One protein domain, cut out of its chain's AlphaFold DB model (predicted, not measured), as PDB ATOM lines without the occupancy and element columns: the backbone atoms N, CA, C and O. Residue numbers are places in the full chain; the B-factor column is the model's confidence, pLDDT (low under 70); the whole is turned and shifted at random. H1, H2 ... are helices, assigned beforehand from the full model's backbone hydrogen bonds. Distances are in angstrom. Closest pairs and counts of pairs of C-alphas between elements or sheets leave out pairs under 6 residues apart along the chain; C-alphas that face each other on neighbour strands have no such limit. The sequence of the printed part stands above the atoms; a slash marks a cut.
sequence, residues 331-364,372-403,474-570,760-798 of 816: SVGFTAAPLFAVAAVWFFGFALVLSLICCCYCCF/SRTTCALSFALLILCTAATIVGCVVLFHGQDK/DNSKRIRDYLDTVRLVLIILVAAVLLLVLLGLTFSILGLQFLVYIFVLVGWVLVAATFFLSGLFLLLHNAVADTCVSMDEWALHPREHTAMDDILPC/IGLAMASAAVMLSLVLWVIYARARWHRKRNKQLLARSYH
ATOM      1  N   SER A 331     137.781 138.515 103.531       94.25
ATOM      2  CA  SER A 331     138.190 137.190 103.049       94.25
ATOM      3  C   SER A 331     137.784 136.062 104.008       94.25
ATOM      4  O   SER A 331     137.296 135.016 103.567       94.25
ATOM      5  N   VAL A 332     137.916 136.271 105.327       94.38
ATOM      6  CA  VAL A 332     137.451 135.319 106.346       94.38
ATOM      7  C   VAL A 332     135.927 135.257 106.335       94.38
ATOM      8  O   VAL A 332     135.370 134.163 106.257       94.38
ATOM      9  N   GLY A 333     135.254 136.412 106.310       92.88
ATOM     10  CA  GLY A 333     133.798 136.543 106.194       92.88
ATOM     11  C   GLY A 333     133.210 135.753 105.022       92.88
ATOM     12  O   GLY A 333     132.214 135.037 105.161       92.88
ATOM     13  N   PHE A 334     133.870 135.813 103.867       94.25
ATOM     14  CA  PHE A 334     133.408 135.152 102.654       94.25
ATOM     15  C   PHE A 334     133.421 133.616 102.749       94.25
ATOM     16  O   PHE A 334     132.647 132.952 102.057       94.25
ATOM     17  N   THR A 335     134.214 133.024 103.651       93.19
ATOM     18  CA  THR A 335     134.232 131.560 103.848       93.19
ATOM     19  C   THR A 335     132.890 130.991 104.316       93.19
ATOM     20  O   THR A 335     132.561 129.854 103.979       93.19
ATOM     21  N   ALA A 336     132.089 131.777 105.042       94.81
ATOM     22  CA  ALA A 336     130.769 131.373 105.526       94.81
ATOM     23  C   ALA A 336     129.615 131.768 104.590       94.81
ATOM     24  O   ALA A 336     128.473 131.361 104.826       94.81
ATOM     25  N   ALA A 337     129.894 132.497 103.501       94.25
ATOM     26  CA  ALA A 337     128.881 132.939 102.543       94.25
ATOM     27  C   ALA A 337     127.974 131.804 102.018       94.25
ATOM     28  O   ALA A 337     126.763 132.025 101.949       94.25
ATOM     29  N   PRO A 338     128.469 130.577 101.726       94.56
ATOM     30  CA  PRO A 338     127.599 129.482 101.295       94.56
ATOM     31  C   PRO A 338     126.522 129.105 102.322       94.56
ATOM     32  O   PRO A 338     125.391 128.817 101.941       94.56
ATOM     33  N   LEU A 339     126.834 129.135 103.621       94.50
ATOM     34  CA  LEU A 339     125.887 128.765 104.681       94.50
ATOM     35  C   LEU A 339     124.826 129.846 104.884       94.50
ATOM     36  O   LEU A 339     123.644 129.529 105.018       94.50
ATOM     37  N   PHE A 340     125.225 131.120 104.825       95.56
ATOM     38  CA  PHE A 340     124.280 132.236 104.856       95.56
ATOM     39  C   PHE A 340     123.375 132.254 103.622       95.56
ATOM     40  O   PHE A 340     122.174 132.488 103.747       95.56
ATOM     41  N   ALA A 341     123.917 131.936 102.443       95.38
ATOM     42  CA  ALA A 341     123.131 131.805 101.223       95.38
ATOM     43  C   ALA A 341     122.108 130.666 101.334       95.38
ATOM     44  O   ALA A 341     120.937 130.874 101.022       95.38
ATOM     45  N   VAL A 342     122.506 129.490 101.837       95.00
ATOM     46  CA  VAL A 342     121.577 128.373 102.087       95.00
ATOM     47  C   VAL A 342     120.490 128.776 103.086       95.00
ATOM     48  O   VAL A 342     119.319 128.516 102.826       95.00
ATOM     49  N   ALA A 343     120.842 129.461 104.180       95.62
ATOM     50  CA  ALA A 343     119.869 129.956 105.155       95.62
ATOM     51  C   ALA A 343     118.856 130.924 104.521       95.62
ATOM     52  O   ALA A 343     117.653 130.762 104.712       95.62
ATOM     53  N   ALA A 344     119.326 131.894 103.730       95.25
ATOM     54  CA  ALA A 344     118.476 132.882 103.070       95.25
ATOM     55  C   ALA A 344     117.576 132.246 101.999       95.25
ATOM     56  O   ALA A 344     116.367 132.474 101.993       95.25
ATOM     57  N   VAL A 345     118.142 131.404 101.127       94.69
ATOM     58  CA  VAL A 345     117.387 130.680 100.091       94.69
ATOM     59  C   VAL A 345     116.340 129.774 100.727       94.69
ATOM     60  O   VAL A 345     115.202 129.747 100.268       94.69
ATOM     61  N   TRP A 346     116.684 129.070 101.808       93.50
ATOM     62  CA  TRP A 346     115.730 128.250 102.546       93.50
ATOM     63  C   TRP A 346     114.626 129.097 103.185       93.50
ATOM     64  O   TRP A 346     113.446 128.767 103.062       93.50
ATOM     65  N   PHE A 347     114.985 130.212 103.829       94.25
ATOM     66  CA  PHE A 347     114.027 131.090 104.488       94.25
ATOM     67  C   PHE A 347     113.032 131.680 103.476       94.25
ATOM     68  O   PHE A 347     111.839 131.382 103.526       94.25
ATOM     69  N   PHE A 348     113.513 132.429 102.484       93.44
ATOM     70  CA  PHE A 348     112.649 133.092 101.504       93.44
ATOM     71  C   PHE A 348     112.013 132.121 100.505       93.44
ATOM     72  O   PHE A 348     110.844 132.280 100.152       93.44
ATOM     73  N   GLY A 349     112.741 131.094 100.066       89.31
ATOM     74  CA  GLY A 349     112.243 130.111  99.106       89.31
ATOM     75  C   GLY A 349     111.092 129.284  99.669       89.31
ATOM     76  O   GLY A 349     110.072 129.109  99.000       89.31
ATOM     77  N   PHE A 350     111.198 128.827 100.918       85.69
ATOM     78  CA  PHE A 350     110.110 128.096 101.563       85.69
ATOM     79  C   PHE A 350     108.886 128.996 101.811       85.69
ATOM     80  O   PHE A 350     107.758 128.560 101.571       85.69
ATOM     81  N   ALA A 351     109.086 130.265 102.193       85.56
ATOM     82  CA  ALA A 351     108.001 131.244 102.321       85.56
ATOM     83  C   ALA A 351     107.277 131.498 100.987       85.56
ATOM     84  O   ALA A 351     106.045 131.500 100.939       85.56
ATOM     85  N   LEU A 352     108.028 131.651  99.888       88.25
ATOM     86  CA  LEU A 352     107.476 131.815  98.542       88.25
ATOM     87  C   LEU A 352     106.642 130.593  98.135       88.25
ATOM     88  O   LEU A 352     105.512 130.740  97.674       88.25
ATOM     89  N   VAL A 353     107.168 129.381  98.340       84.88
ATOM     90  CA  VAL A 353     106.452 128.133  98.035       84.88
ATOM     91  C   VAL A 353     105.172 128.017  98.864       84.88
ATOM     92  O   VAL A 353     104.131 127.650  98.319       84.88
ATOM     93  N   LEU A 354     105.209 128.362 100.154       77.75
ATOM     94  CA  LEU A 354     104.028 128.348 101.019       77.75
ATOM     95  C   LEU A 354     102.965 129.358 100.550       77.75
ATOM     96  O   LEU A 354     101.785 129.011 100.479       77.75
ATOM     97  N   SER A 355     103.388 130.565 100.161       80.25
ATOM     98  CA  SER A 355     102.517 131.611  99.605       80.25
ATOM     99  C   SER A 355     101.862 131.171  98.291       80.25
ATOM    100  O   SER A 355     100.639 131.218  98.159       80.25
ATOM    101  N   LEU A 356     102.639 130.610  97.357       81.19
ATOM    102  CA  LEU A 356     102.123 130.064  96.096       81.19
ATOM    103  C   LEU A 356     101.141 128.911  96.325       81.19
ATOM    104  O   LEU A 356     100.106 128.839  95.663       81.19
ATOM    105  N   ILE A 357     101.423 128.013  97.276       75.56
ATOM    106  CA  ILE A 357     100.494 126.939  97.647       75.56
ATOM    107  C   ILE A 357      99.182 127.531  98.178       75.56
ATOM    108  O   ILE A 357      98.124 127.071  97.753       75.56
ATOM    109  N   CYS A 358      99.239 128.545  99.046       74.75
ATOM    110  CA  CYS A 358      98.062 129.244  99.567       74.75
ATOM    111  C   CYS A 358      97.229 129.872  98.431       74.75
ATOM    112  O   CYS A 358      96.045 129.564  98.297       74.75
ATOM    113  N   CYS A 359      97.861 130.636  97.533       76.62
ATOM    114  CA  CYS A 359      97.198 131.240  96.373       76.62
ATOM    115  C   CYS A 359      96.567 130.189  95.442       76.62
ATOM    116  O   CYS A 359      95.417 130.330  95.035       76.62
ATOM    117  N   CYS A 360      97.268 129.091  95.139       71.62
ATOM    118  CA  CYS A 360      96.720 128.020  94.302       71.62
ATOM    119  C   CYS A 360      95.537 127.286  94.954       71.62
ATOM    120  O   CYS A 360      94.658 126.824  94.229       71.62
ATOM    121  N   TYR A 361      95.508 127.153  96.287       66.44
ATOM    122  CA  TYR A 361      94.370 126.569  97.012       66.44
ATOM    123  C   TYR A 361      93.137 127.479  96.986       66.44
ATOM    124  O   TYR A 361      92.022 126.964  96.935       66.44
ATOM    125  N   CYS A 362      93.330 128.800  96.981       62.84
ATOM    126  CA  CYS A 362      92.246 129.774  96.855       62.84
ATOM    127  C   CYS A 362      91.717 129.899  95.415       62.84
ATOM    128  O   CYS A 362      90.536 130.176  95.231       62.84
ATOM    129  N   CYS A 363      92.563 129.686  94.398       66.69
ATOM    130  CA  CYS A 363      92.212 129.960  92.998       66.69
ATOM    131  C   CYS A 363      91.860 128.726  92.144       66.69
ATOM    132  O   CYS A 363      91.197 128.892  91.124       66.69
ATOM    133  N   PHE A 364      92.273 127.498  92.505       56.25
ATOM    134  CA  PHE A 364      92.045 126.313  91.658       56.25
ATOM    135  C   PHE A 364      91.633 125.048  92.443       56.25
ATOM    136  O   PHE A 364      92.367 124.602  93.332       56.25
ATOM    137  N   SER A 372     101.714 106.281  94.979       72.69
ATOM    138  CA  SER A 372     101.977 104.845  95.145       72.69
ATOM    139  C   SER A 372     102.268 104.460  96.606       72.69
ATOM    140  O   SER A 372     102.765 105.258  97.409       72.69
ATOM    141  N   ARG A 373     101.985 103.199  96.969       75.50
ATOM    142  CA  ARG A 373     102.274 102.615  98.295       75.50
ATOM    143  C   ARG A 373     103.776 102.613  98.602       75.50
ATOM    144  O   ARG A 373     104.148 102.815  99.756       75.50
ATOM    145  N   THR A 374     104.608 102.451  97.573       78.88
ATOM    146  CA  THR A 374     106.076 102.456  97.661       78.88
ATOM    147  C   THR A 374     106.614 103.825  98.067       78.88
ATOM    148  O   THR A 374     107.410 103.914  98.996       78.88
ATOM    149  N   THR A 375     106.103 104.908  97.476       79.56
ATOM    150  CA  THR A 375     106.523 106.287  97.775       79.56
ATOM    151  C   THR A 375     106.309 106.652  99.243       79.56
ATOM    152  O   THR A 375     107.146 107.311  99.856       79.56
ATOM    153  N   CYS A 376     105.205 106.200  99.840       80.06
ATOM    154  CA  CYS A 376     104.909 106.512 101.234       80.06
ATOM    155  C   CYS A 376     105.737 105.674 102.225       80.06
ATOM    156  O   CYS A 376     106.129 106.194 103.265       80.06
ATOM    157  N   ALA A 377     106.041 104.412 101.893       85.56
ATOM    158  CA  ALA A 377     106.953 103.583 102.685       85.56
ATOM    159  C   ALA A 377     108.393 104.123 102.638       85.56
ATOM    160  O   ALA A 377     109.038 104.244 103.675       85.56
ATOM    161  N   LEU A 378     108.854 104.531 101.452       88.50
ATOM    162  CA  LEU A 378     110.189 105.093 101.249       88.50
ATOM    163  C   LEU A 378     110.348 106.450 101.952       88.50
ATOM    164  O   LEU A 378     111.340 106.669 102.638       88.50
ATOM    165  N   SER A 379     109.333 107.321 101.882       88.06
ATOM    166  CA  SER A 379     109.332 108.595 102.624       88.06
ATOM    167  C   SER A 379     109.392 108.379 104.141       88.06
ATOM    168  O   SER A 379     110.086 109.108 104.837       88.06
ATOM    169  N   PHE A 380     108.697 107.364 104.662       88.12
ATOM    170  CA  PHE A 380     108.728 107.037 106.089       88.12
ATOM    171  C   PHE A 380     110.085 106.472 106.535       88.12
ATOM    172  O   PHE A 380     110.604 106.880 107.571       88.12
ATOM    173  N   ALA A 381     110.693 105.589 105.737       91.38
ATOM    174  CA  ALA A 381     112.032 105.069 106.013       91.38
ATOM    175  C   ALA A 381     113.087 106.190 106.024       91.38
ATOM    176  O   ALA A 381     113.917 106.255 106.930       91.38
ATOM    177  N   LEU A 382     113.008 107.121 105.065       92.69
ATOM    178  CA  LEU A 382     113.884 108.293 105.020       92.69
ATOM    179  C   LEU A 382     113.663 109.242 106.204       92.69
ATOM    180  O   LEU A 382     114.635 109.804 106.700       92.69
ATOM    181  N   LEU A 383     112.428 109.397 106.694       91.62
ATOM    182  CA  LEU A 383     112.154 110.175 107.907       91.62
ATOM    183  C   LEU A 383     112.850 109.578 109.129       91.62
ATOM    184  O   LEU A 383     113.483 110.319 109.871       91.62
ATOM    185  N   ILE A 384     112.799 108.255 109.310       92.56
ATOM    186  CA  ILE A 384     113.512 107.582 110.407       92.56
ATOM    187  C   ILE A 384     115.021 107.828 110.287       92.56
ATOM    188  O   ILE A 384     115.660 108.216 111.265       92.56
ATOM    189  N   LEU A 385     115.587 107.688 109.085       95.25
ATOM    190  CA  LEU A 385     117.010 107.942 108.851       95.25
ATOM    191  C   LEU A 385     117.394 109.398 109.148       95.25
ATOM    192  O   LEU A 385     118.398 109.638 109.815       95.25
ATOM    193  N   CYS A 386     116.583 110.367 108.717       95.00
ATOM    194  CA  CYS A 386     116.825 111.776 109.018       95.00
ATOM    195  C   CYS A 386     116.696 112.057 110.520       95.00
ATOM    196  O   CYS A 386     117.508 112.799 111.059       95.00
ATOM    197  N   THR A 387     115.750 111.422 111.225       93.56
ATOM    198  CA  THR A 387     115.642 111.570 112.686       93.56
ATOM    199  C   THR A 387     116.882 111.040 113.408       93.56
ATOM    200  O   THR A 387     117.406 111.720 114.287       93.56
ATOM    201  N   ALA A 388     117.416 109.887 112.987       95.38
ATOM    202  CA  ALA A 388     118.666 109.348 113.516       95.38
ATOM    203  C   ALA A 388     119.854 110.281 113.224       95.38
ATOM    204  O   ALA A 388     120.646 110.564 114.121       95.38
ATOM    205  N   ALA A 389     119.948 110.815 112.002       95.88
ATOM    206  CA  ALA A 389     120.987 111.774 111.628       95.88
ATOM    207  C   ALA A 389     120.913 113.073 112.450       95.88
ATOM    208  O   ALA A 389     121.950 113.570 112.886       95.88
ATOM    209  N   THR A 390     119.709 113.588 112.730       95.75
ATOM    210  CA  THR A 390     119.518 114.746 113.615       95.75
ATOM    211  C   THR A 390     119.985 114.443 115.034       95.75
ATOM    212  O   THR A 390     120.699 115.256 115.612       95.75
ATOM    213  N   ILE A 391     119.649 113.272 115.588       95.31
ATOM    214  CA  ILE A 391     120.100 112.869 116.930       95.31
ATOM    215  C   ILE A 391     121.631 112.830 116.987       95.31
ATOM    216  O   ILE A 391     122.222 113.415 117.892       95.31
ATOM    217  N   VAL A 392     122.282 112.214 115.994       96.38
ATOM    218  CA  VAL A 392     123.752 112.186 115.901       96.38
ATOM    219  C   VAL A 392     124.324 113.605 115.803       96.38
ATOM    220  O   VAL A 392     125.255 113.934 116.535       96.38
ATOM    221  N   GLY A 393     123.754 114.466 114.954       96.31
ATOM    222  CA  GLY A 393     124.171 115.867 114.824       96.31
ATOM    223  C   GLY A 393     124.051 116.648 116.137       96.31
ATOM    224  O   GLY A 393     124.988 117.343 116.525       96.31
ATOM    225  N   CYS A 394     122.948 116.472 116.866       96.00
ATOM    226  CA  CYS A 394     122.727 117.073 118.181       96.00
ATOM    227  C   CYS A 394     123.721 116.570 119.239       96.00
ATOM    228  O   CYS A 394     124.188 117.373 120.042       96.00
ATOM    229  N   VAL A 395     124.088 115.283 119.229       96.25
ATOM    230  CA  VAL A 395     125.113 114.729 120.135       96.25
ATOM    231  C   VAL A 395     126.491 115.319 119.830       96.25
ATOM    232  O   VAL A 395     127.182 115.761 120.748       96.25
ATOM    233  N   VAL A 396     126.878 115.384 118.549       96.62
ATOM    234  CA  VAL A 396     128.147 116.001 118.124       96.62
ATOM    235  C   VAL A 396     128.192 117.478 118.517       96.62
ATOM    236  O   VAL A 396     129.206 117.936 119.041       96.62
ATOM    237  N   LEU A 397     127.092 118.209 118.319       96.06
ATOM    238  CA  LEU A 397     126.960 119.608 118.720       96.06
ATOM    239  C   LEU A 397     127.068 119.777 120.241       96.06
ATOM    240  O   LEU A 397     127.840 120.615 120.701       96.06
ATOM    241  N   PHE A 398     126.349 118.965 121.020       95.44
ATOM    242  CA  PHE A 398     126.353 119.035 122.482       95.44
ATOM    243  C   PHE A 398     127.733 118.730 123.079       95.44
ATOM    244  O   PHE A 398     128.193 119.434 123.975       95.44
ATOM    245  N   HIS A 399     128.421 117.717 122.551       95.94
ATOM    246  CA  HIS A 399     129.789 117.410 122.958       95.94
ATOM    247  C   HIS A 399     130.769 118.511 122.526       95.94
ATOM    248  O   HIS A 399     131.602 118.958 123.315       95.94
ATOM    249  N   GLY A 400     130.659 118.967 121.274       94.50
ATOM    250  CA  GLY A 400     131.521 120.003 120.715       94.50
ATOM    251  C   GLY A 400     131.439 121.312 121.496       94.50
ATOM    252  O   GLY A 400     132.476 121.885 121.814       94.50
ATOM    253  N   GLN A 401     130.231 121.767 121.848       94.75
ATOM    254  CA  GLN A 401     130.039 123.036 122.561       94.75
ATOM    255  C   GLN A 401     130.582 122.990 123.993       94.75
ATOM    256  O   GLN A 401     131.186 123.963 124.433       94.75
ATOM    257  N   ASP A 402     130.403 121.872 124.708       94.88
ATOM    258  CA  ASP A 402     130.866 121.722 126.092       94.88
ATOM    259  C   ASP A 402     132.394 121.788 126.147       94.88
ATOM    260  O   ASP A 402     132.976 122.569 126.902       94.88
ATOM    261  N   LYS A 403     133.052 121.049 125.248       95.44
ATOM    262  CA  LYS A 403     134.509 121.070 125.137       95.44
ATOM    263  C   LYS A 403     135.054 122.381 124.583       95.44
ATOM    264  O   LYS A 403     136.115 122.815 125.032       95.44
ATOM    265  N   ASP A 474     138.587 142.303 133.103       94.69
ATOM    266  CA  ASP A 474     137.311 142.741 132.516       94.69
ATOM    267  C   ASP A 474     137.053 142.069 131.158       94.69
ATOM    268  O   ASP A 474     135.977 141.513 130.933       94.69
ATOM    269  N   ASN A 475     138.053 142.024 130.271       94.25
ATOM    270  CA  ASN A 475     137.924 141.344 128.979       94.25
ATOM    271  C   ASN A 475     137.678 139.840 129.146       94.25
ATOM    272  O   ASN A 475     136.788 139.291 128.498       94.25
ATOM    273  N   SER A 476     138.421 139.183 130.039       95.62
ATOM    274  CA  SER A 476     138.252 137.761 130.350       95.62
ATOM    275  C   SER A 476     136.832 137.469 130.850       95.62
ATOM    276  O   SER A 476     136.156 136.575 130.337       95.62
ATOM    277  N   LYS A 477     136.318 138.293 131.775       95.31
ATOM    278  CA  LYS A 477     134.938 138.200 132.267       95.31
ATOM    279  C   LYS A 477     133.908 138.385 131.149       95.31
ATOM    280  O   LYS A 477     133.043 137.530 130.994       95.31
ATOM    281  N   ARG A 478     134.025 139.443 130.341       95.38
ATOM    282  CA  ARG A 478     133.094 139.700 129.228       95.38
ATOM    283  C   ARG A 478     133.055 138.533 128.248       95.38
ATOM    284  O   ARG A 478     131.979 138.124 127.830       95.38
ATOM    285  N   ILE A 479     134.215 137.984 127.884       94.12
ATOM    286  CA  ILE A 479     134.284 136.846 126.962       94.12
ATOM    287  C   ILE A 479     133.623 135.610 127.588       94.12
ATOM    288  O   ILE A 479     132.858 134.939 126.898       94.12
ATOM    289  N   ARG A 480     133.849 135.333 128.881       94.69
ATOM    290  CA  ARG A 480     133.164 134.242 129.602       94.69
ATOM    291  C   ARG A 480     131.640 134.411 129.576       94.69
ATOM    292  O   ARG A 480     130.953 133.485 129.150       94.69
ATOM    293  N   ASP A 481     131.128 135.604 129.880       94.81
ATOM    294  CA  ASP A 481     129.685 135.895 129.853       94.81
ATOM    295  C   ASP A 481     129.072 135.660 128.451       94.81
ATOM    296  O   ASP A 481     127.986 135.081 128.309       94.81
ATOM    297  N   TYR A 482     129.782 136.051 127.385       93.81
ATOM    298  CA  TYR A 482     129.363 135.764 126.008       93.81
ATOM    299  C   TYR A 482     129.381 134.265 125.691       93.81
ATOM    300  O   TYR A 482     128.442 133.761 125.072       93.81
ATOM    301  N   LEU A 483     130.421 133.536 126.105       93.00
ATOM    302  CA  LEU A 483     130.526 132.092 125.887       93.00
ATOM    303  C   LEU A 483     129.412 131.326 126.610       93.00
ATOM    304  O   LEU A 483     128.833 130.409 126.023       93.00
ATOM    305  N   ASP A 484     129.076 131.722 127.838       94.94
ATOM    306  CA  ASP A 484     127.969 131.154 128.611       94.94
ATOM    307  C   ASP A 484     126.622 131.412 127.933       94.94
ATOM    308  O   ASP A 484     125.806 130.499 127.777       94.94
ATOM    309  N   THR A 485     126.419 132.635 127.438       93.75
ATOM    310  CA  THR A 485     125.217 133.004 126.680       93.75
ATOM    311  C   THR A 485     125.085 132.165 125.407       93.75
ATOM    312  O   THR A 485     124.027 131.593 125.140       93.75
ATOM    313  N   VAL A 486     126.163 132.033 124.628       92.38
ATOM    314  CA  VAL A 486     126.175 131.225 123.397       92.38
ATOM    315  C   VAL A 486     125.909 129.752 123.707       92.38
ATOM    316  O   VAL A 486     125.104 129.120 123.019       92.38
ATOM    317  N   ARG A 487     126.526 129.205 124.760       94.25
ATOM    318  CA  ARG A 487     126.295 127.829 125.216       94.25
ATOM    319  C   ARG A 487     124.826 127.605 125.576       94.25
ATOM    320  O   ARG A 487     124.243 126.613 125.142       94.25
ATOM    321  N   LEU A 488     124.215 128.522 126.324       94.94
ATOM    322  CA  LEU A 488     122.801 128.438 126.692       94.94
ATOM    323  C   LEU A 488     121.895 128.439 125.451       94.94
ATOM    324  O   LEU A 488     121.026 127.575 125.323       94.94
ATOM    325  N   VAL A 489     122.131 129.359 124.509       93.38
ATOM    326  CA  VAL A 489     121.364 129.456 123.255       93.38
ATOM    327  C   VAL A 489     121.465 128.165 122.440       93.38
ATOM    328  O   VAL A 489     120.452 127.661 121.956       93.38
ATOM    329  N   LEU A 490     122.663 127.588 122.315       93.69
ATOM    330  CA  LEU A 490     122.864 126.338 121.583       93.69
ATOM    331  C   LEU A 490     122.212 125.129 122.274       93.69
ATOM    332  O   LEU A 490     121.645 124.280 121.586       93.69
ATOM    333  N   ILE A 491     122.221 125.054 123.610       94.50
ATOM    334  CA  ILE A 491     121.505 124.006 124.361       94.50
ATOM    335  C   ILE A 491     119.997 124.094 124.105       94.50
ATOM    336  O   ILE A 491     119.366 123.079 123.798       94.50
ATOM    337  N   ILE A 492     119.424 125.300 124.178       95.25
ATOM    338  CA  ILE A 492     118.001 125.531 123.895       95.25
ATOM    339  C   ILE A 492     117.677 125.124 122.452       95.25
ATOM    340  O   ILE A 492     116.685 124.433 122.211       95.25
ATOM    341  N   LEU A 493     118.534 125.489 121.497       94.12
ATOM    342  CA  LEU A 493     118.378 125.136 120.087       94.12
ATOM    343  C   LEU A 493     118.394 123.617 119.865       94.12
ATOM    344  O   LEU A 493     117.528 123.094 119.165       94.12
ATOM    345  N   VAL A 494     119.338 122.899 120.481       93.75
ATOM    346  CA  VAL A 494     119.423 121.429 120.416       93.75
ATOM    347  C   VAL A 494     118.154 120.786 120.972       93.75
ATOM    348  O   VAL A 494     117.576 119.915 120.320       93.75
ATOM    349  N   ALA A 495     117.689 121.231 122.142       95.44
ATOM    350  CA  ALA A 495     116.471 120.713 122.755       95.44
ATOM    351  C   ALA A 495     115.237 120.965 121.870       95.44
ATOM    352  O   ALA A 495     114.443 120.049 121.649       95.44
ATOM    353  N   ALA A 496     115.108 122.169 121.304       95.19
ATOM    354  CA  ALA A 496     114.012 122.528 120.406       95.19
ATOM    355  C   ALA A 496     114.011 121.685 119.118       95.19
ATOM    356  O   ALA A 496     112.959 121.202 118.701       95.19
ATOM    357  N   VAL A 497     115.179 121.462 118.509       94.69
ATOM    358  CA  VAL A 497     115.324 120.643 117.296       94.69
ATOM    359  C   VAL A 497     114.988 119.173 117.563       94.69
ATOM    360  O   VAL A 497     114.252 118.563 116.783       94.69
ATOM    361  N   LEU A 498     115.468 118.604 118.674       94.00
ATOM    362  CA  LEU A 498     115.145 117.228 119.062       94.00
ATOM    363  C   LEU A 498     113.650 117.059 119.343       94.00
ATOM    364  O   LEU A 498     113.029 116.128 118.826       94.00
ATOM    365  N   LEU A 499     113.058 117.981 120.107       95.12
ATOM    366  CA  LEU A 499     111.628 117.974 120.405       95.12
ATOM    367  C   LEU A 499     110.793 118.079 119.123       95.12
ATOM    368  O   LEU A 499     109.847 117.313 118.944       95.12
ATOM    369  N   LEU A 500     111.175 118.969 118.204       94.19
ATOM    370  CA  LEU A 500     110.509 119.131 116.916       94.19
ATOM    371  C   LEU A 500     110.514 117.834 116.108       94.19
ATOM    372  O   LEU A 500     109.463 117.411 115.631       94.19
ATOM    373  N   VAL A 501     111.673 117.187 115.966       93.06
ATOM    374  CA  VAL A 501     111.818 115.974 115.150       93.06
ATOM    375  C   VAL A 501     111.095 114.776 115.770       93.06
ATOM    376  O   VAL A 501     110.426 114.033 115.046       93.06
ATOM    377  N   LEU A 502     111.155 114.614 117.094       92.19
ATOM    378  CA  LEU A 502     110.450 113.543 117.802       92.19
ATOM    379  C   LEU A 502     108.929 113.724 117.724       92.19
ATOM    380  O   LEU A 502     108.226 112.800 117.313       92.19
ATOM    381  N   LEU A 503     108.414 114.914 118.052       92.81
ATOM    382  CA  LEU A 503     106.977 115.197 118.001       92.81
ATOM    383  C   LEU A 503     106.433 115.184 116.565       92.81
ATOM    384  O   LEU A 503     105.347 114.667 116.308       92.81
ATOM    385  N   GLY A 504     107.188 115.688 115.592       89.62
ATOM    386  CA  GLY A 504     106.769 115.638 114.194       89.62
ATOM    387  C   GLY A 504     106.721 114.210 113.638       89.62
ATOM    388  O   GLY A 504     105.807 113.877 112.873       89.62
ATOM    389  N   LEU A 505     107.629 113.321 114.066       90.25
ATOM    390  CA  LEU A 505     107.573 111.897 113.723       90.25
ATOM    391  C   LEU A 505     106.357 111.211 114.368       90.25
ATOM    392  O   LEU A 505     105.630 110.493 113.676       90.25
ATOM    393  N   THR A 506     106.084 111.460 115.654       90.94
ATOM    394  CA  THR A 506     104.932 110.858 116.350       90.94
ATOM    395  C   THR A 506     103.607 111.323 115.746       90.94
ATOM    396  O   THR A 506     102.757 110.492 115.419       90.94
ATOM    397  N   PHE A 507     103.436 112.621 115.479       90.00
ATOM    398  CA  PHE A 507     102.230 113.143 114.828       90.00
ATOM    399  C   PHE A 507     102.068 112.649 113.388       90.00
ATOM    400  O   PHE A 507     100.941 112.384 112.952       90.00
ATOM    401  N   SER A 508     103.172 112.427 112.669       86.81
ATOM    402  CA  SER A 508     103.150 111.777 111.355       86.81
ATOM    403  C   SER A 508     102.626 110.336 111.442       86.81
ATOM    404  O   SER A 508     101.821 109.919 110.602       86.81
ATOM    405  N   ILE A 509     103.018 109.574 112.468       87.19
ATOM    406  CA  ILE A 509     102.538 108.200 112.703       87.19
ATOM    407  C   ILE A 509     101.047 108.190 113.075       87.19
ATOM    408  O   ILE A 509     100.282 107.414 112.488       87.19
ATOM    409  N   LEU A 510     100.626 109.082 113.980       87.50
ATOM    410  CA  LEU A 510      99.233 109.231 114.427       87.50
ATOM    411  C   LEU A 510      98.311 109.776 113.321       87.50
ATOM    412  O   LEU A 510      97.109 109.519 113.318       87.50
ATOM    413  N   GLY A 511      98.866 110.469 112.323       81.56
ATOM    414  CA  GLY A 511      98.116 111.031 111.199       81.56
ATOM    415  C   GLY A 511      97.408 112.351 111.520       81.56
ATOM    416  O   GLY A 511      96.430 112.685 110.848       81.56
ATOM    417  N   LEU A 512      97.897 113.100 112.514       85.81
ATOM    418  CA  LEU A 512      97.366 114.403 112.930       85.81
ATOM    419  C   LEU A 512      97.918 115.520 112.031       85.81
ATOM    420  O   LEU A 512      98.899 116.183 112.351       85.81
ATOM    421  N   GLN A 513      97.289 115.715 110.872       80.75
ATOM    422  CA  GLN A 513      97.824 116.568 109.800       80.75
ATOM    423  C   GLN A 513      97.980 118.039 110.182       80.75
ATOM    424  O   GLN A 513      98.984 118.646 109.828       80.75
ATOM    425  N   PHE A 514      97.014 118.599 110.910       85.62
ATOM    426  CA  PHE A 514      97.060 119.994 111.350       85.62
ATOM    427  C   PHE A 514      98.306 120.283 112.200       85.62
ATOM    428  O   PHE A 514      99.029 121.239 111.931       85.62
ATOM    429  N   LEU A 515      98.612 119.396 113.155       87.31
ATOM    430  CA  LEU A 515      99.800 119.522 113.999       87.31
ATOM    431  C   LEU A 515     101.088 119.390 113.183       87.31
ATOM    432  O   LEU A 515     101.995 120.194 113.358       87.31
ATOM    433  N   VAL A 516     101.160 118.446 112.235       86.19
ATOM    434  CA  VAL A 516     102.346 118.296 111.369       86.19
ATOM    435  C   VAL A 516     102.651 119.594 110.609       86.19
ATOM    436  O   VAL A 516     103.811 119.989 110.543       86.19
ATOM    437  N   TYR A 517     101.642 120.305 110.094       85.94
ATOM    438  CA  TYR A 517     101.868 121.586 109.411       85.94
ATOM    439  C   TYR A 517     102.356 122.702 110.348       85.94
ATOM    440  O   TYR A 517     103.222 123.477 109.945       85.94
ATOM    441  N   ILE A 518     101.875 122.762 111.597       89.38
ATOM    442  CA  ILE A 518     102.388 123.713 112.603       89.38
ATOM    443  C   ILE A 518     103.875 123.454 112.870       89.38
ATOM    444  O   ILE A 518     104.684 124.381 112.838       89.38
ATOM    445  N   PHE A 519     104.258 122.191 113.069       89.75
ATOM    446  CA  PHE A 519     105.656 121.816 113.295       89.75
ATOM    447  C   PHE A 519     106.539 122.084 112.073       89.75
ATOM    448  O   PHE A 519     107.697 122.459 112.234       89.75
ATOM    449  N   VAL A 520     106.002 121.964 110.856       90.19
ATOM    450  CA  VAL A 520     106.720 122.359 109.637       90.19
ATOM    451  C   VAL A 520     106.999 123.865 109.604       90.19
ATOM    452  O   VAL A 520     108.102 124.263 109.238       90.19
ATOM    453  N   LEU A 521     106.049 124.701 110.037       89.69
ATOM    454  CA  LEU A 521     106.223 126.156 110.089       89.69
ATOM    455  C   LEU A 521     107.247 126.583 111.153       89.69
ATOM    456  O   LEU A 521     108.118 127.402 110.873       89.69
ATOM    457  N   VAL A 522     107.194 125.981 112.346       91.69
ATOM    458  CA  VAL A 522     108.195 126.210 113.405       91.69
ATOM    459  C   VAL A 522     109.577 125.716 112.963       91.69
ATOM    460  O   VAL A 522     110.583 126.407 113.131       91.69
ATOM    461  N   GLY A 523     109.635 124.536 112.342       92.44
ATOM    462  CA  GLY A 523     110.878 123.939 111.862       92.44
ATOM    463  C   GLY A 523     111.546 124.743 110.756       92.44
ATOM    464  O   GLY A 523     112.771 124.808 110.714       92.44
ATOM    465  N   TRP A 524     110.768 125.393 109.891       93.44
ATOM    466  CA  TRP A 524     111.297 126.245 108.828       93.44
ATOM    467  C   TRP A 524     112.190 127.368 109.378       93.44
ATOM    468  O   TRP A 524     113.312 127.545 108.892       93.44
ATOM    469  N   VAL A 525     111.746 128.053 110.437       92.94
ATOM    470  CA  VAL A 525     112.518 129.115 111.104       92.94
ATOM    471  C   VAL A 525     113.748 128.542 111.815       92.94
ATOM    472  O   VAL A 525     114.847 129.085 111.689       92.94
ATOM    473  N   LEU A 526     113.599 127.409 112.511       93.88
ATOM    474  CA  LEU A 526     114.708 126.761 113.225       93.88
ATOM    475  C   LEU A 526     115.824 126.278 112.282       93.88
ATOM    476  O   LEU A 526     117.006 126.403 112.606       93.88
ATOM    477  N   VAL A 527     115.483 125.769 111.094       95.31
ATOM    478  CA  VAL A 527     116.478 125.374 110.080       95.31
ATOM    479  C   VAL A 527     117.264 126.588 109.577       95.31
ATOM    480  O   VAL A 527     118.487 126.524 109.471       95.31
ATOM    481  N   ALA A 528     116.601 127.720 109.327       94.81
ATOM    482  CA  ALA A 528     117.296 128.944 108.928       94.81
ATOM    483  C   ALA A 528     118.246 129.447 110.035       94.81
ATOM    484  O   ALA A 528     119.404 129.763 109.757       94.81
ATOM    485  N   ALA A 529     117.794 129.444 111.295       93.81
ATOM    486  CA  ALA A 529     118.609 129.845 112.442       93.81
ATOM    487  C   ALA A 529     119.833 128.931 112.651       93.81
ATOM    488  O   ALA A 529     120.936 129.418 112.894       93.81
ATOM    489  N   THR A 530     119.672 127.610 112.510       94.12
ATOM    490  CA  THR A 530     120.783 126.645 112.642       94.12
ATOM    491  C   THR A 530     121.829 126.792 111.534       94.12
ATOM    492  O   THR A 530     123.022 126.736 111.832       94.12
ATOM    493  N   PHE A 531     121.433 127.050 110.279       96.00
ATOM    494  CA  PHE A 531     122.389 127.355 109.202       96.00
ATOM    495  C   PHE A 531     123.110 128.691 109.412       96.00
ATOM    496  O   PHE A 531     124.315 128.775 109.176       96.00
ATOM    497  N   PHE A 532     122.405 129.716 109.898       95.31
ATOM    498  CA  PHE A 532     123.019 130.999 110.237       95.31
ATOM    499  C   PHE A 532     124.079 130.845 111.340       95.31
ATOM    500  O   PHE A 532     125.216 131.288 111.179       95.31
ATOM    501  N   LEU A 533     123.743 130.142 112.427       94.00
ATOM    502  CA  LEU A 533     124.684 129.845 113.512       94.00
ATOM    503  C   LEU A 533     125.852 128.970 113.041       94.00
ATOM    504  O   LEU A 533     126.987 129.200 113.449       94.00
ATOM    505  N   SER A 534     125.606 128.006 112.150       95.00
ATOM    506  CA  SER A 534     126.667 127.210 111.517       95.00
ATOM    507  C   SER A 534     127.660 128.101 110.758       95.00
ATOM    508  O   SER A 534     128.870 127.926 110.901       95.00
ATOM    509  N   GLY A 535     127.165 129.106 110.024       94.69
ATOM    510  CA  GLY A 535     127.991 130.124 109.369       94.69
ATOM    511  C   GLY A 535     128.843 130.920 110.356       94.69
ATOM    512  O   GLY A 535     130.053 131.039 110.165       94.69
ATOM    513  N   LEU A 536     128.245 131.397 111.452       93.62
ATOM    514  CA  LEU A 536     128.965 132.135 112.495       93.62
ATOM    515  C   LEU A 536     130.083 131.296 113.142       93.62
ATOM    516  O   LEU A 536     131.201 131.779 113.313       93.62
ATOM    517  N   PHE A 537     129.819 130.023 113.448       94.12
ATOM    518  CA  PHE A 537     130.833 129.121 114.004       94.12
ATOM    519  C   PHE A 537     131.926 128.744 113.001       94.12
ATOM    520  O   PHE A 537     133.065 128.526 113.412       94.12
ATOM    521  N   LEU A 538     131.625 128.698 111.700       94.94
ATOM    522  CA  LEU A 538     132.644 128.517 110.665       94.94
ATOM    523  C   LEU A 538     133.585 129.730 110.585       94.94
ATOM    524  O   LEU A 538     134.798 129.545 110.490       94.94
ATOM    525  N   LEU A 539     133.047 130.953 110.680       93.88
ATOM    526  CA  LEU A 539     133.862 132.172 110.767       93.88
ATOM    527  C   LEU A 539     134.776 132.137 111.987       93.88
ATOM    528  O   LEU A 539     135.979 132.344 111.854       93.88
ATOM    529  N   LEU A 540     134.211 131.814 113.151       92.31
ATOM    530  CA  LEU A 540     134.967 131.687 114.391       92.31
ATOM    531  C   LEU A 540     136.063 130.623 114.274       92.31
ATOM    532  O   LEU A 540     137.198 130.882 114.652       92.31
ATOM    533  N   HIS A 541     135.754 129.450 113.714       94.50
ATOM    534  CA  HIS A 541     136.733 128.384 113.498       94.50
ATOM    535  C   HIS A 541     137.899 128.843 112.618       94.50
ATOM    536  O   HIS A 541     139.056 128.591 112.952       94.50
ATOM    537  N   ASN A 542     137.603 129.522 111.507       94.12
ATOM    538  CA  ASN A 542     138.630 130.025 110.601       94.12
ATOM    539  C   ASN A 542     139.474 131.111 111.271       94.12
ATOM    540  O   ASN A 542     140.692 130.980 111.281       94.12
ATOM    541  N   ALA A 543     138.848 132.104 111.909       93.06
ATOM    542  CA  ALA A 543     139.555 133.168 112.615       93.06
ATOM    543  C   ALA A 543     140.451 132.623 113.740       93.06
ATOM    544  O   ALA A 543     141.623 132.973 113.811       93.06
ATOM    545  N   VAL A 544     139.937 131.714 114.577       92.81
ATOM    546  CA  VAL A 544     140.708 131.071 115.653       92.81
ATOM    547  C   VAL A 544     141.894 130.298 115.090       92.81
ATOM    548  O   VAL A 544     143.005 130.411 115.596       92.81
ATOM    549  N   ALA A 545     141.673 129.505 114.045       92.62
ATOM    550  CA  ALA A 545     142.735 128.697 113.475       92.62
ATOM    551  C   ALA A 545     143.794 129.543 112.749       92.62
ATOM    552  O   ALA A 545     144.962 129.165 112.753       92.62
ATOM    553  N   ASP A 546     143.408 130.676 112.161       94.25
ATOM    554  CA  ASP A 546     144.351 131.628 111.569       94.25
ATOM    555  C   ASP A 546     145.184 132.310 112.654       94.25
ATOM    556  O   ASP A 546     146.404 132.355 112.529       94.25
ATOM    557  N   THR A 547     144.551 132.736 113.752       93.00
ATOM    558  CA  THR A 547     145.243 133.308 114.917       93.00
ATOM    559  C   THR A 547     146.198 132.304 115.569       93.00
ATOM    560  O   THR A 547     147.309 132.657 115.940       93.00
ATOM    561  N   CYS A 548     145.821 131.029 115.679       93.62
ATOM    562  CA  CYS A 548     146.707 130.001 116.230       93.62
ATOM    563  C   CYS A 548     147.979 129.799 115.394       93.62
ATOM    564  O   CYS A 548     149.059 129.627 115.952       93.62
ATOM    565  N   VAL A 549     147.859 129.822 114.062       92.56
ATOM    566  CA  VAL A 549     149.020 129.716 113.165       92.56
ATOM    567  C   VAL A 549     149.848 131.000 113.199       92.56
ATOM    568  O   VAL A 549     151.069 130.919 113.267       92.56
ATOM    569  N   SER A 550     149.211 132.177 113.219       92.38
ATOM    570  CA  SER A 550     149.942 133.447 113.293       92.38
ATOM    571  C   SER A 550     150.724 133.591 114.601       92.38
ATOM    572  O   SER A 550     151.866 134.039 114.575       92.38
ATOM    573  N   MET A 551     150.164 133.146 115.731       91.81
ATOM    574  CA  MET A 551     150.860 133.123 117.023       91.81
ATOM    575  C   MET A 551     152.074 132.182 117.021       91.81
ATOM    576  O   MET A 551     153.095 132.521 117.618       91.81
ATOM    577  N   ASP A 552     151.982 131.021 116.362       90.00
ATOM    578  CA  ASP A 552     153.100 130.074 116.226       90.00
ATOM    579  C   ASP A 552     154.233 130.644 115.365       90.00
ATOM    580  O   ASP A 552     155.391 130.671 115.782       90.00
ATOM    581  N   GLU A 553     153.890 131.159 114.182       89.00
ATOM    582  CA  GLU A 553     154.855 131.739 113.248       89.00
ATOM    583  C   GLU A 553     155.542 132.971 113.845       89.00
ATOM    584  O   GLU A 553     156.766 133.090 113.764       89.00
ATOM    585  N   TRP A 554     154.794 133.843 114.530       89.31
ATOM    586  CA  TRP A 554     155.375 134.984 115.239       89.31
ATOM    587  C   TRP A 554     156.296 134.539 116.382       89.31
ATOM    588  O   TRP A 554     157.368 135.107 116.573       89.31
ATOM    589  N   ALA A 555     155.943 133.478 117.119       86.81
ATOM    590  CA  ALA A 555     156.802 132.955 118.180       86.81
ATOM    591  C   ALA A 555     158.141 132.399 117.647       86.81
ATOM    592  O   ALA A 555     159.144 132.409 118.370       86.81
ATOM    593  N   LEU A 556     158.172 131.929 116.395       83.00
ATOM    594  CA  LEU A 556     159.389 131.504 115.697       83.00
ATOM    595  C   LEU A 556     160.177 132.693 115.120       83.00
ATOM    596  O   LEU A 556     161.409 132.676 115.173       83.00
ATOM    597  N   HIS A 557     159.483 133.734 114.650       79.94
ATOM    598  CA  HIS A 557     160.051 134.906 113.973       79.94
ATOM    599  C   HIS A 557     159.702 136.256 114.650       79.94
ATOM    600  O   HIS A 557     159.237 137.173 113.978       79.94
ATOM    601  N   PRO A 558     159.983 136.469 115.952       74.06
ATOM    602  CA  PRO A 558     159.545 137.670 116.686       74.06
ATOM    603  C   PRO A 558     160.337 138.950 116.347       74.06
ATOM    604  O   PRO A 558     160.189 139.963 117.019       74.06
ATOM    605  N   ARG A 559     161.274 138.887 115.393       69.88
ATOM    606  CA  ARG A 559     162.183 139.993 115.026       69.88
ATOM    607  C   ARG A 559     161.921 140.561 113.640       69.88
ATOM    608  O   ARG A 559     162.598 141.498 113.228       69.88
ATOM    609  N   GLU A 560     161.025 139.934 112.898       75.44
ATOM    610  CA  GLU A 560     160.637 140.396 111.579       75.44
ATOM    611  C   GLU A 560     159.424 141.298 111.758       75.44
ATOM    612  O   GLU A 560     158.556 140.967 112.556       75.44
ATOM    613  N   HIS A 561     159.360 142.426 111.046       73.12
ATOM    614  CA  HIS A 561     158.210 143.318 111.161       73.12
ATOM    615  C   HIS A 561     156.943 142.589 110.721       73.12
ATOM    616  O   HIS A 561     156.833 142.215 109.555       73.12
ATOM    617  N   THR A 562     156.004 142.379 111.638       82.88
ATOM    618  CA  THR A 562     154.732 141.696 111.367       82.88
ATOM    619  C   THR A 562     153.532 142.539 111.783       82.88
ATOM    620  O   THR A 562     153.651 143.465 112.578       82.88
ATOM    621  N   ALA A 563     152.335 142.149 111.332       81.94
ATOM    622  CA  ALA A 563     151.077 142.727 111.816       81.94
ATOM    623  C   ALA A 563     150.862 142.559 113.337       81.94
ATOM    624  O   ALA A 563     150.010 143.228 113.917       81.94
ATOM    625  N   MET A 564     151.603 141.657 113.994       83.69
ATOM    626  CA  MET A 564     151.541 141.478 115.446       83.69
ATOM    627  C   MET A 564     152.373 142.529 116.195       83.69
ATOM    628  O   MET A 564     152.065 142.835 117.345       83.69
ATOM    629  N   ASP A 565     153.380 143.122 115.551       74.81
ATOM    630  CA  ASP A 565     154.265 144.114 116.176       74.81
ATOM    631  C   ASP A 565     153.565 145.466 116.357       74.81
ATOM    632  O   ASP A 565     153.850 146.183 117.316       74.81
ATOM    633  N   ASP A 566     152.580 145.768 115.503       71.88
ATOM    634  CA  ASP A 566     151.663 146.905 115.673       71.88
ATOM    635  C   ASP A 566     150.850 146.793 116.979       71.88
ATOM    636  O   ASP A 566     150.369 147.791 117.518       71.88
ATOM    637  N   ILE A 567     150.688 145.568 117.495       74.69
ATOM    638  CA  ILE A 567     149.946 145.256 118.723       74.69
ATOM    639  C   ILE A 567     150.904 145.100 119.919       74.69
ATOM    640  O   ILE A 567     150.551 145.469 121.040       74.69
ATOM    641  N   LEU A 568     152.107 144.554 119.699       74.75
ATOM    642  CA  LEU A 568     153.098 144.207 120.724       74.75
ATOM    643  C   LEU A 568     154.504 144.699 120.316       74.75
ATOM    644  O   LEU A 568     155.275 143.928 119.745       74.75
ATOM    645  N   PRO A 569     154.877 145.958 120.617       70.38
ATOM    646  CA  PRO A 569     156.184 146.485 120.237       70.38
ATOM    647  C   PRO A 569     157.298 145.875 121.100       70.38
ATOM    648  O   PRO A 569     157.336 146.069 122.316       70.38
ATOM    649  N   CYS A 570     158.224 145.160 120.462       77.44
ATOM    650  CA  CYS A 570     159.378 144.533 121.108       77.44
ATOM    651  C   CYS A 570     160.647 145.379 120.935       77.44
ATOM    652  O   CYS A 570     160.876 145.981 119.887       77.44
ATOM    653  N   ILE A 760     130.212 121.298 112.455       94.69
ATOM    654  CA  ILE A 760     129.766 120.049 111.814       94.69
ATOM    655  C   ILE A 760     128.431 119.582 112.402       94.69
ATOM    656  O   ILE A 760     127.529 119.221 111.649       94.69
ATOM    657  N   GLY A 761     128.280 119.623 113.729       95.88
ATOM    658  CA  GLY A 761     127.046 119.239 114.414       95.88
ATOM    659  C   GLY A 761     125.853 120.098 113.989       95.88
ATOM    660  O   GLY A 761     124.805 119.555 113.636       95.88
ATOM    661  N   LEU A 762     126.029 121.427 113.933       95.75
ATOM    662  CA  LEU A 762     125.002 122.359 113.451       95.75
ATOM    663  C   LEU A 762     124.621 122.094 111.990       95.75
ATOM    664  O   LEU A 762     123.433 122.010 111.689       95.75
ATOM    665  N   ALA A 763     125.604 121.922 111.099       94.94
ATOM    666  CA  ALA A 763     125.364 121.685 109.673       94.94
ATOM    667  C   ALA A 763     124.690 120.327 109.400       94.94
ATOM    668  O   ALA A 763     123.811 120.216 108.546       94.94
ATOM    669  N   MET A 764     125.084 119.283 110.135       95.69
ATOM    670  CA  MET A 764     124.459 117.962 110.044       95.69
ATOM    671  C   MET A 764     123.009 117.994 110.531       95.69
ATOM    672  O   MET A 764     122.122 117.485 109.842       95.69
ATOM    673  N   ALA A 765     122.758 118.600 111.696       95.62
ATOM    674  CA  ALA A 765     121.414 118.712 112.250       95.62
ATOM    675  C   ALA A 765     120.506 119.564 111.348       95.62
ATOM    676  O   ALA A 765     119.379 119.159 111.066       95.62
ATOM    677  N   SER A 766     120.994 120.698 110.831       95.31
ATOM    678  CA  SER A 766     120.210 121.571 109.952       95.31
ATOM    679  C   SER A 766     119.833 120.875 108.643       95.31
ATOM    680  O   SER A 766     118.665 120.906 108.256       95.31
ATOM    681  N   ALA A 767     120.768 120.168 107.997       95.44
ATOM    682  CA  ALA A 767     120.499 119.417 106.772       95.44
ATOM    683  C   ALA A 767     119.503 118.261 106.993       95.44
ATOM    684  O   ALA A 767     118.594 118.060 106.183       95.44
ATOM    685  N   ALA A 768     119.630 117.526 108.102       96.00
ATOM    686  CA  ALA A 768     118.731 116.424 108.436       96.00
ATOM    687  C   ALA A 768     117.304 116.909 108.755       96.00
ATOM    688  O   ALA A 768     116.323 116.328 108.277       96.00
ATOM    689  N   VAL A 769     117.165 118.009 109.504       95.06
ATOM    690  CA  VAL A 769     115.857 118.621 109.787       95.06
ATOM    691  C   VAL A 769     115.254 119.195 108.507       95.06
ATOM    692  O   VAL A 769     114.090 118.929 108.230       95.06
ATOM    693  N   MET A 770     116.037 119.891 107.677       94.56
ATOM    694  CA  MET A 770     115.601 120.420 106.380       94.56
ATOM    695  C   MET A 770     114.962 119.326 105.508       94.56
ATOM    696  O   MET A 770     113.838 119.486 105.025       94.56
ATOM    697  N   LEU A 771     115.638 118.181 105.365       93.31
ATOM    698  CA  LEU A 771     115.108 117.019 104.644       93.31
ATOM    699  C   LEU A 771     113.856 116.445 105.323       93.31
ATOM    700  O   LEU A 771     112.884 116.114 104.639       93.31
ATOM    701  N   SER A 772     113.840 116.381 106.657       93.50
ATOM    702  CA  SER A 772     112.687 115.900 107.429       93.50
ATOM    703  C   SER A 772     111.431 116.741 107.185       93.50
ATOM    704  O   SER A 772     110.355 116.177 107.001       93.50
ATOM    705  N   LEU A 773     111.556 118.070 107.105       91.88
ATOM    706  CA  LEU A 773     110.424 118.971 106.857       91.88
ATOM    707  C   LEU A 773     109.785 118.728 105.485       91.88
ATOM    708  O   LEU A 773     108.559 118.636 105.375       91.88
ATOM    709  N   VAL A 774     110.603 118.557 104.443       89.75
ATOM    710  CA  VAL A 774     110.118 118.241 103.088       89.75
ATOM    711  C   VAL A 774     109.428 116.875 103.074       89.75
ATOM    712  O   VAL A 774     108.322 116.729 102.543       89.75
ATOM    713  N   LEU A 775     110.050 115.873 103.699       90.69
ATOM    714  CA  LEU A 775     109.514 114.517 103.774       90.69
ATOM    715  C   LEU A 775     108.218 114.439 104.597       90.69
ATOM    716  O   LEU A 775     107.328 113.671 104.226       90.69
ATOM    717  N   TRP A 776     108.051 115.250 105.648       89.81
ATOM    718  CA  TRP A 776     106.795 115.346 106.403       89.81
ATOM    719  C   TRP A 776     105.640 115.837 105.537       89.81
ATOM    720  O   TRP A 776     104.571 115.226 105.558       89.81
ATOM    721  N   VAL A 777     105.849 116.874 104.718       86.00
ATOM    722  CA  VAL A 777     104.814 117.379 103.801       86.00
ATOM    723  C   VAL A 777     104.424 116.306 102.776       86.00
ATOM    724  O   VAL A 777     103.234 116.056 102.557       86.00
ATOM    725  N   ILE A 778     105.408 115.619 102.182       84.81
ATOM    726  CA  ILE A 778     105.171 114.542 101.205       84.81
ATOM    727  C   ILE A 778     104.421 113.374 101.858       84.81
ATOM    728  O   ILE A 778     103.412 112.902 101.324       84.81
ATOM    729  N   TYR A 779     104.876 112.922 103.028       85.94
ATOM    730  CA  TYR A 779     104.290 111.794 103.744       85.94
ATOM    731  C   TYR A 779     102.864 112.097 104.230       85.94
ATOM    732  O   TYR A 779     101.956 111.289 103.999       85.94
ATOM    733  N   ALA A 780     102.631 113.270 104.829       82.06
ATOM    734  CA  ALA A 780     101.313 113.696 105.299       82.06
ATOM    735  C   ALA A 780     100.303 113.781 104.144       82.06
ATOM    736  O   ALA A 780      99.184 113.262 104.256       82.06
ATOM    737  N   ARG A 781     100.716 114.347 103.001       79.31
ATOM    738  CA  ARG A 781      99.890 114.437 101.789       79.31
ATOM    739  C   ARG A 781      99.595 113.060 101.192       79.31
ATOM    740  O   ARG A 781      98.434 112.750 100.917       79.31
ATOM    741  N   ALA A 782     100.602 112.199 101.046       79.44
ATOM    742  CA  ALA A 782     100.429 110.840 100.527       79.44
ATOM    743  C   ALA A 782      99.507 109.992 101.424       79.44
ATOM    744  O   ALA A 782      98.655 109.244 100.937       79.44
ATOM    745  N   ARG A 783      99.627 110.124 102.752       79.69
ATOM    746  CA  ARG A 783      98.754 109.442 103.717       79.69
ATOM    747  C   ARG A 783      97.309 109.947 103.645       79.69
ATOM    748  O   ARG A 783      96.398 109.118 103.673       79.69
ATOM    749  N   TRP A 784      97.092 111.257 103.490       75.81
ATOM    750  CA  TRP A 784      95.755 111.837 103.308       75.81
ATOM    751  C   TRP A 784      95.031 111.256 102.093       75.81
ATOM    752  O   TRP A 784      93.919 110.738 102.213       75.81
ATOM    753  N   HIS A 785      95.692 111.292 100.930       73.25
ATOM    754  CA  HIS A 785      95.124 110.802  99.677       73.25
ATOM    755  C   HIS A 785      94.760 109.317  99.769       73.25
ATOM    756  O   HIS A 785      93.715 108.920  99.264       73.25
ATOM    757  N   ARG A 786      95.547 108.501 100.487       75.31
ATOM    758  CA  ARG A 786      95.202 107.090 100.733       75.31
ATOM    759  C   ARG A 786      93.940 106.921 101.582       75.31
ATOM    760  O   ARG A 786      93.115 106.079 101.236       75.31
ATOM    761  N   LYS A 787      93.754 107.702 102.656       74.94
ATOM    762  CA  LYS A 787      92.520 107.649 103.469       74.94
ATOM    763  C   LYS A 787      91.303 108.079 102.640       74.94
ATOM    764  O   LYS A 787      90.294 107.380 102.653       74.94
ATOM    765  N   ARG A 788      91.439 109.155 101.854       73.00
ATOM    766  CA  ARG A 788      90.381 109.658 100.966       73.00
ATOM    767  C   ARG A 788      90.027 108.665  99.855       73.00
ATOM    768  O   ARG A 788      88.854 108.404  99.643       73.00
ATOM    769  N   ASN A 789      91.017 108.054  99.200       72.88
ATOM    770  CA  ASN A 789      90.780 107.041  98.166       72.88
ATOM    771  C   ASN A 789      90.125 105.777  98.742       72.88
ATOM    772  O   ASN A 789      89.217 105.246  98.118       72.88
ATOM    773  N   LYS A 790      90.521 105.321  99.942       76.06
ATOM    774  CA  LYS A 790      89.837 104.210 100.629       76.06
ATOM    775  C   LYS A 790      88.376 104.540 100.948       76.06
ATOM    776  O   LYS A 790      87.523 103.687 100.754       76.06
ATOM    777  N   GLN A 791      88.085 105.761 101.404       77.75
ATOM    778  CA  GLN A 791      86.712 106.211 101.661       77.75
ATOM    779  C   GLN A 791      85.890 106.330 100.373       77.75
ATOM    780  O   GLN A 791      84.739 105.915 100.363       77.75
ATOM    781  N   LEU A 792      86.474 106.849  99.289       74.56
ATOM    782  CA  LEU A 792      85.818 106.923  97.981       74.56
ATOM    783  C   LEU A 792      85.528 105.528  97.417       74.56
ATOM    784  O   LEU A 792      84.412 105.288  96.979       74.56
ATOM    785  N   LEU A 793      86.487 104.598  97.497       76.19
ATOM    786  CA  LEU A 793      86.288 103.206  97.088       76.19
ATOM    787  C   LEU A 793      85.211 102.517  97.938       76.19
ATOM    788  O   LEU A 793      84.314 101.897  97.379       76.19
ATOM    789  N   ALA A 794      85.238 102.686  99.264       75.75
ATOM    790  CA  ALA A 794      84.212 102.147 100.158       75.75
ATOM    791  C   ALA A 794      82.820 102.732  99.868       75.75
ATOM    792  O   ALA A 794      81.841 101.994  99.873       75.75
ATOM    793  N   ARG A 795      82.729 104.035  99.562       78.94
ATOM    794  CA  ARG A 795      81.474 104.698  99.188       78.94
ATOM    795  C   ARG A 795      80.969 104.218  97.828       78.94
ATOM    796  O   ARG A 795      79.798 103.895  97.731       78.94
ATOM    797  N   SER A 796      81.849 104.078  96.830       75.69
ATOM    798  CA  SER A 796      81.489 103.526  95.515       75.69
ATOM    799  C   SER A 796      81.036 102.068  95.598       75.69
ATOM    800  O   SER A 796      80.069 101.692  94.949       75.69
ATOM    801  N   TYR A 797      81.677 101.264  96.452       74.88
ATOM    802  CA  TYR A 797      81.279  99.884  96.715       74.88
ATOM    803  C   TYR A 797      79.914  99.828  97.412       74.88
ATOM    804  O   TYR A 797      79.038  99.083  96.995       74.88
ATOM    805  N   HIS A 798      79.694 100.667  98.429       74.56
ATOM    806  CA  HIS A 798      78.412 100.748  99.132       74.56
ATOM    807  C   HIS A 798      77.279 101.269  98.231       74.56
ATOM    808  O   HIS A 798      76.142 100.824  98.358       74.56
TER     809      HIS A 798
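AT A GLANCE: This is residues 331 to 364, 372 to 403, 474 to 570 and 760 to 798 of the 816 residues of the protein "Methyltransf_11 domain-containing protein" of Musa balbisiana (UniProt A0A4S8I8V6). Long helices H3 to H6 form an up-and-down bundle, each running against the one before, with H1 and H2 packed on H5. The printed part has 202 residues, six named helices, no named strand: all helix. It is a loose rod, 95 by 34 by 31 A, radius of gyration of the C-alphas 23.5 A.

HOW THE PARTS SIT: H2, residues 337 to 363, touches H5, residues 513 to 556, closest C-alphas 343 and 528, 4.7 A. H3, residues 373 to 403, touches H6, residues 760 to 798, closest C-alphas 397 and 761, 4.3 A. H4, residues 474 to 510, and H5 form a hairpin. Every O i to N i+4 pair is within hydrogen-bond range in H2, H3, H4, H6; 39 of 40 in H5.

IN THESE COORDINATES: H1, residues 331 to 334, starts at C-alpha (138.190, 137.190, 103.049); H6 ends at (78.412, 100.748, 99.132). H5 spans 63.6 A.

THE WHOLE: Cuts after 364, 403 and 570 leave C-alpha gaps of 23.9, 23.1 and 39.5 A. Residues 361 to 364 and 559 have pLDDT under 70.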